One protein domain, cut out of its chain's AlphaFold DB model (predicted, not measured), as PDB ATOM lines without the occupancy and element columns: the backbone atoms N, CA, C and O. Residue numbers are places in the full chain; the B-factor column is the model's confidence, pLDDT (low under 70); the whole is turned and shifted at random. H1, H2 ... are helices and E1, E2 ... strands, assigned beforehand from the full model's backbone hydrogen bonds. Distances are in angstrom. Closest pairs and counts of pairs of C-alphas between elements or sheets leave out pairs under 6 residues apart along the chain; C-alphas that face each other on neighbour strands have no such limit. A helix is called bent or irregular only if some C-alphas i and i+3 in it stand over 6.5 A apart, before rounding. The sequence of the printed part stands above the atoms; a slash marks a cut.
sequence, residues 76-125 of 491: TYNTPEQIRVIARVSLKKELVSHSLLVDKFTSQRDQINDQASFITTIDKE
ATOM      1  N   THR A  76     -52.236  24.193 -50.587       43.91
ATOM      2  CA  THR A  76     -51.122  24.293 -49.634       43.91
ATOM      3  C   THR A  76     -50.626  22.894 -49.248       43.91
ATOM      4  O   THR A  76     -50.014  22.702 -48.206       43.91
ATOM      5  N   TYR A  77     -50.841  21.893 -50.110       43.91
ATOM      6  CA  TYR A  77     -50.109  20.619 -50.076       43.91
ATOM      7  C   TYR A  77     -48.614  20.789 -50.417       43.91
ATOM      8  O   TYR A  77     -47.868  19.818 -50.408       43.91
ATOM      9  N   ASN A  78     -48.168  22.019 -50.696       49.34
ATOM     10  CA  ASN A  78     -46.838  22.334 -51.206       49.34
ATOM     11  C   ASN A  78     -46.135  23.441 -50.411       49.34
ATOM     12  O   ASN A  78     -45.364  24.202 -50.987       49.34
ATOM     13  N   THR A  79     -46.389  23.594 -49.108       51.19
ATOM     14  CA  THR A  79     -45.397  24.282 -48.268       51.19
ATOM     15  C   THR A  79     -44.452  23.215 -47.741       51.19
ATOM     16  O   THR A  79     -44.788  22.571 -46.740       51.19
ATOM     17  N   PRO A  80     -43.329  22.951 -48.433       57.38
ATOM     18  CA  PRO A  80     -42.340  22.016 -47.929       57.38
ATOM     19  C   PRO A  80     -41.885  22.469 -46.543       57.38
ATOM     20  O   PRO A  80     -41.909  23.659 -46.215       57.38
ATOM     21  N   GLU A  81     -41.511  21.507 -45.712       62.19
ATOM     22  CA  GLU A  81     -41.083  21.783 -44.347       62.19
ATOM     23  C   GLU A  81     -39.838  22.670 -44.394       62.19
ATOM     24  O   GLU A  81     -38.828  22.303 -44.989       62.19
ATOM     25  N   GLN A  82     -39.939  23.885 -43.855       71.75
ATOM     26  CA  GLN A  82     -38.882  24.888 -43.946       71.75
ATOM     27  C   GLN A  82     -37.968  24.783 -42.728       71.75
ATOM     28  O   GLN A  82     -38.352  25.134 -41.613       71.75
ATOM     29  N   ILE A  83     -36.737  24.338 -42.949       76.19
ATOM     30  CA  ILE A  83     -35.653  24.397 -41.976       76.19
ATOM     31  C   ILE A  83     -34.885  25.696 -42.201       76.19
ATOM     32  O   ILE A  83     -34.287  25.911 -43.254       76.19
ATOM     33  N   ARG A  84     -34.847  26.559 -41.185       80.56
ATOM     34  CA  ARG A  84     -33.952  27.717 -41.185       80.56
ATOM     35  C   ARG A  84     -32.552  27.277 -40.756       80.56
ATOM     36  O   ARG A  84     -32.339  26.932 -39.596       80.56
ATOM     37  N   VAL A  85     -31.600  27.328 -41.677       77.19
ATOM     38  CA  VAL A  85     -30.181  27.070 -41.431       77.19
ATOM     39  C   VAL A  85     -29.487  28.399 -41.150       77.19
ATOM     40  O   VAL A  85     -29.507  29.313 -41.973       77.19
ATOM     41  N   ILE A  86     -28.877  28.511 -39.972       79.12
ATOM     42  CA  ILE A  86     -28.086  29.677 -39.564       79.12
ATOM     43  C   ILE A  86     -26.617  29.266 -39.594       79.12
ATOM     44  O   ILE A  86     -26.216  28.353 -38.867       79.12
ATOM     45  N   ALA A  87     -25.813  29.932 -40.422       70.56
ATOM     46  CA  ALA A  87     -24.379  29.685 -40.472       70.56
ATOM     47  C   ALA A  87     -23.731  30.164 -39.162       70.56
ATOM     48  O   ALA A  87     -23.702  31.354 -38.866       70.56
ATOM     49  N   ARG A  88     -23.227  29.229 -38.344       69.12
ATOM     50  CA  ARG A  88     -22.548  29.546 -37.068       69.12
ATOM     51  C   ARG A  88     -21.052  29.825 -37.215       69.12
ATOM     52  O   ARG A  88     -20.412  30.213 -36.245       69.12
ATOM     53  N   VAL A  89     -20.497  29.602 -38.403       67.88
ATOM     54  CA  VAL A  89     -19.075  29.780 -38.700       67.88
ATOM     55  C   VAL A  89     -18.964  30.783 -39.836       67.88
ATOM     56  O   VAL A  89     -19.501  30.550 -40.917       67.88
ATOM     57  N   SER A  90     -18.281  31.898 -39.586       67.81
ATOM     58  CA  SER A  90     -17.930  32.844 -40.637       67.81
ATOM     59  C   SER A  90     -16.854  32.237 -41.533       67.81
ATOM     60  O   SER A  90     -15.930  31.558 -41.074       67.81
ATOM     61  N   LEU A  91     -16.975  32.462 -42.837       69.06
ATOM     62  CA  LEU A  91     -15.985  31.979 -43.786       69.06
ATOM     63  C   LEU A  91     -14.634  32.658 -43.528       69.06
ATOM     64  O   LEU A  91     -14.552  33.879 -43.338       69.06
ATOM     65  N   LYS A  92     -13.559  31.861 -43.560       72.44
ATOM     66  CA  LYS A  92     -12.178  32.349 -43.426       72.44
ATOM     67  C   LYS A  92     -11.904  33.467 -44.438       72.44
ATOM     68  O   LYS A  92     -12.524  33.511 -45.499       72.44
ATOM     69  N   LYS A  93     -10.985  34.386 -44.107       71.31
ATOM     70  CA  LYS A  93     -10.615  35.531 -44.968       71.31
ATOM     71  C   LYS A  93     -10.169  35.089 -46.370       71.31
ATOM     72  O   LYS A  93     -10.516  35.734 -47.352       71.31
ATOM     73  N   GLU A  94      -9.488  33.954 -46.455       74.81
ATOM     74  CA  GLU A  94      -9.130  33.303 -47.712       74.81
ATOM     75  C   GLU A  94     -10.054  32.106 -47.938       74.81
ATOM     76  O   GLU A  94     -10.103  31.181 -47.124       74.81
ATOM     77  N   LEU A  95     -10.825  32.152 -49.026       75.69
ATOM     78  CA  LEU A  95     -11.766  31.089 -49.392       75.69
ATOM     79  C   LEU A  95     -11.075  29.925 -50.118       75.69
ATOM     80  O   LEU A  95     -11.593  28.812 -50.121       75.69
ATOM     81  N   VAL A  96      -9.913  30.179 -50.728       82.19
ATOM     82  CA  VAL A  96      -9.152  29.228 -51.547       82.19
ATOM     83  C   VAL A  96      -7.656  29.473 -51.337       82.19
ATOM     84  O   VAL A  96      -7.223  30.618 -51.278       82.19
ATOM     85  N   SER A  97      -6.869  28.399 -51.248       80.44
ATOM     86  CA  SER A  97      -5.406  28.437 -51.074       80.44
ATOM     87  C   SER A  97      -4.621  28.529 -52.390       80.44
ATOM     88  O   SER A  97      -3.404  28.706 -52.386       80.44
ATOM     89  N   HIS A  98      -5.294  28.373 -53.531       84.69
ATOM     90  CA  HIS A  98      -4.681  28.370 -54.855       84.69
ATOM     91  C   HIS A  98      -4.485  29.796 -55.389       84.69
ATOM     92  O   HIS A  98      -5.461  30.458 -55.735       84.69
ATOM     93  N   SER A  99      -3.226  30.227 -55.539       84.81
ATOM     94  CA  SER A  99      -2.813  31.585 -55.949       84.81
ATOM     95  C   SER A  99      -3.592  32.163 -57.143       84.81
ATOM     96  O   SER A  99      -4.089  33.279 -57.049       84.81
ATOM     97  N   LEU A 100      -3.784  31.402 -58.228       85.44
ATOM     98  CA  LEU A 100      -4.478  31.898 -59.434       85.44
ATOM     99  C   LEU A 100      -5.998  32.067 -59.271       85.44
ATOM    100  O   LEU A 100      -6.660  32.624 -60.140       85.44
ATOM    101  N   LEU A 101      -6.572  31.533 -58.191       84.56
ATOM    102  CA  LEU A 101      -8.009  31.581 -57.922       84.56
ATOM    103  C   LEU A 101      -8.350  32.569 -56.799       84.56
ATOM    104  O   LEU A 101      -9.527  32.879 -56.619       84.56
ATOM    105  N   VAL A 102      -7.348  33.082 -56.072       84.00
ATOM    106  CA  VAL A 102      -7.545  33.996 -54.937       84.00
ATOM    107  C   VAL A 102      -8.342  35.224 -55.364       84.00
ATOM    108  O   VAL A 102      -9.349  35.527 -54.732       84.00
ATOM    109  N   ASP A 103      -7.977  35.872 -56.469       83.62
ATOM    110  CA  ASP A 103      -8.634  37.108 -56.919       83.62
ATOM    111  C   ASP A 103     -10.097  36.880 -57.320       83.62
ATOM    112  O   ASP A 103     -10.986  37.654 -56.960       83.62
ATOM    113  N   LYS A 104     -10.373  35.760 -58.002       83.75
ATOM    114  CA  LYS A 104     -11.729  35.385 -58.422       83.75
ATOM    115  C   LYS A 104     -12.626  35.043 -57.231       83.75
ATOM    116  O   LYS A 104     -13.782  35.438 -57.206       83.75
ATOM    117  N   PHE A 105     -12.124  34.311 -56.239       80.69
ATOM    118  CA  PHE A 105     -12.919  33.977 -55.054       80.69
ATOM    119  C   PHE A 105     -13.042  35.154 -54.080       80.69
ATOM    120  O   PHE A 105     -14.059  35.278 -53.403       80.69
ATOM    121  N   THR A 106     -12.050  36.044 -54.037       82.81
ATOM    122  CA  THR A 106     -12.098  37.264 -53.220       82.81
ATOM    123  C   THR A 106     -13.152  38.236 -53.746       82.81
ATOM    124  O   THR A 106     -13.911  38.774 -52.946       82.81
ATOM    125  N   SER A 107     -13.288  38.393 -55.068       82.50
ATOM    126  CA  SER A 107     -14.340  39.235 -55.661       82.50
ATOM    127  C   SER A 107     -15.756  38.665 -55.493       82.50
ATOM    128  O   SER A 107     -16.722  39.419 -55.442       82.50
ATOM    129  N   GLN A 108     -15.891  37.342 -55.346       79.62
ATOM    130  CA  GLN A 108     -17.171  36.670 -55.080       79.62
ATOM    131  C   GLN A 108     -17.487  36.538 -53.578       79.62
ATOM    132  O   GLN A 108     -18.548  36.032 -53.216       79.62
ATOM    133  N   ARG A 109     -16.593  36.995 -52.687       76.31
ATOM    134  CA  ARG A 109     -16.730  36.849 -51.229       76.31
ATOM    135  C   ARG A 109     -17.998  37.505 -50.692       76.31
ATOM    136  O   ARG A 109     -18.694  36.890 -49.886       76.31
ATOM    137  N   ASP A 110     -18.301  38.715 -51.148       73.56
ATOM    138  CA  ASP A 110     -19.455  39.475 -50.662       73.56
ATOM    139  C   ASP A 110     -20.778  38.806 -51.068       73.56
ATOM    140  O   ASP A 110     -21.700  38.747 -50.262       73.56
ATOM    141  N   GLN A 111     -20.829  38.165 -52.245       73.25
ATOM    142  CA  GLN A 111     -21.995  37.393 -52.707       73.25
ATOM    143  C   GLN A 111     -22.262  36.146 -51.848       73.25
ATOM    144  O   GLN A 111     -23.402  35.710 -51.717       73.25
ATOM    145  N   ILE A 112     -21.214  35.561 -51.260       69.31
ATOM    146  CA  ILE A 112     -21.328  34.374 -50.403       69.31
ATOM    147  C   ILE A 112     -21.715  34.775 -48.971       69.31
ATOM    148  O   ILE A 112     -22.436  34.049 -48.287       69.31
ATOM    149  N   ASN A 113     -21.241  35.931 -48.506       66.81
ATOM    150  CA  ASN A 113     -21.457  36.390 -47.134       66.81
ATOM    151  C   ASN A 113     -22.848  37.021 -46.915       66.81
ATOM    152  O   ASN A 113     -23.286  37.133 -45.772       66.81
ATOM    153  N   ASP A 114     -23.552  37.385 -47.991       64.94
ATOM    154  CA  ASP A 114     -24.906  37.960 -47.946       64.94
ATOM    155  C   ASP A 114     -25.983  36.939 -47.512       64.94
ATOM    156  O   ASP A 114     -27.108  37.278 -47.149       64.94
ATOM    157  N   GLN A 115     -25.635  35.649 -47.471       60.94
ATOM    158  CA  GLN A 115     -26.546  34.566 -47.106       60.94
ATOM    159  C   GLN A 115     -26.372  34.140 -45.635       60.94
ATOM    160  O   GLN A 115     -26.044  32.998 -45.320       60.94
ATOM    161  N   ALA A 116     -26.603  35.064 -44.695       63.47
ATOM    162  CA  ALA A 116     -26.474  34.794 -43.254       63.47
ATOM    163  C   ALA A 116     -27.487  33.752 -42.722       63.47
ATOM    164  O   ALA A 116     -27.246  33.088 -41.708       63.47
ATOM    165  N   SER A 117     -28.624  33.583 -43.406       69.62
ATOM    166  CA  SER A 117     -29.583  32.521 -43.109       69.62
ATOM    167  C   SER A 117     -30.201  31.958 -44.378       69.62
ATOM    168  O   SER A 117     -30.758  32.706 -45.180       69.62
ATOM    169  N   PHE A 118     -30.172  30.638 -44.507       75.56
ATOM    170  CA  PHE A 118     -30.841  29.919 -45.580       75.56
ATOM    171  C   PHE A 118     -32.129  29.308 -45.050       75.56
ATOM    172  O   PHE A 118     -32.189  28.853 -43.907       75.56
ATOM    173  N   ILE A 119     -33.163  29.275 -45.880       76.50
ATOM    174  CA  ILE A 119     -34.333  28.443 -45.623       76.50
ATOM    175  C   ILE A 119     -34.226  27.260 -46.575       76.50
ATOM    176  O   ILE A 119     -34.387  27.409 -47.782       76.50
ATOM    177  N   THR A 120     -33.915  26.092 -46.027       72.88
ATOM    178  CA  THR A 120     -33.924  24.836 -46.766       72.88
ATOM    179  C   THR A 120     -35.297  24.215 -46.627       72.88
ATOM    180  O   THR A 120     -35.800  24.007 -45.528       72.88
ATOM    181  N   THR A 121     -35.908  23.912 -47.756       72.94
ATOM    182  CA  THR A 121     -37.175  23.204 -47.817       72.94
ATOM    183  C   THR A 121     -36.911  21.710 -47.934       72.94
ATOM    184  O   THR A 121     -36.208  21.290 -48.851       72.94
ATOM    185  N   ILE A 122     -37.472  20.904 -47.038       68.19
ATOM    186  CA  ILE A 122     -37.497  19.452 -47.208       68.19
ATOM    187  C   ILE A 122     -38.662  19.135 -48.139       68.19
ATOM    188  O   ILE A 122     -39.825  19.356 -47.780       68.19
ATOM    189  N   ASP A 123     -38.352  18.654 -49.340       63.75
ATOM    190  CA  ASP A 123     -39.383  18.184 -50.254       63.75
ATOM    191  C   ASP A 123     -39.941  16.871 -49.701       63.75
ATOM    192  O   ASP A 123     -39.217  15.893 -49.503       63.75
ATOM    193  N   LYS A 124     -41.226  16.877 -49.357       61.81
ATOM    194  CA  LYS A 124     -41.936  15.648 -49.008       61.81
ATOM    195  C   LYS A 124     -42.311  14.990 -50.320       61.81
ATOM    196  O   LYS A 124     -42.835  15.680 -51.191       61.81
ATOM    197  N   GLU A 125     -42.067  13.686 -50.451       57.88
ATOM    198  CA  GLU A 125     -42.523  12.950 -51.630       57.88
ATOM    199  C   GLU A 125     -44.016  13.201 -51.832       57.88
ATOM    200  O   GLU A 125     -44.849  12.892 -50.973       57.88
TER     201      GLU A 125
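AT A GLANCE: This is residues 76 to 125 of the 491 residues of the protein "INT_SG_DDX_CT_C domain-containing protein" of Photinus pyralis (UniProt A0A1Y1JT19). A long, narrow loop of chain: a two-stranded ribbon, E1 beside E2, makes one end, and the irregular helix H1 makes the other. The link of residues 87 to 98 runs out from E1 to H1, and the short helix H2 lies on the way back to E2. The 50 printed residues hold E1, H1, H2 and E2 in that order, a mixed class with an antiparallel sheet. The whole is extended, a rod of 49 by 20 by 15 A with a radius of gyration of the C-alphas of 15.8 A.

IN THESE COORDINATES: E1, residues 81 to 86, begins at C-alpha 81 (-41.083, 21.783, -44.347) and measures 15.9 A. E2, residues 117 to 122, measures 15.8 A and ends at C-alpha 122 (-37.497, 19.452, -47.208). H1, residues 99 to 107, measures 13.8 A and is irregular: C-alphas 100 and 103 are 7.1 A apart. H2, residues 109 to 113, measures 6.3 A.

HOW THE PARTS SIT: E1 and E2 are antiparallel at 152 degrees; N 83 and O 120, 2.8 A apart, are within hydrogen-bond range. H1 and H2 meet only through their link. E1 and H2 are apart, as are H1 and E2. Each O i to N i+4 pair is within range in H2, 3 of 5 in H1.

THE WHOLE: The C-alphas farthest apart, Thr 76 and Ser 99, are 49.3 A apart. The printed part has no cut. The E1 to H1 link is long; the others are tight. Mean pLDDT of the printed part is 71.6, with residues 76 to 81, 88 to 91, 112 to 117 and 122 to 125 under 70.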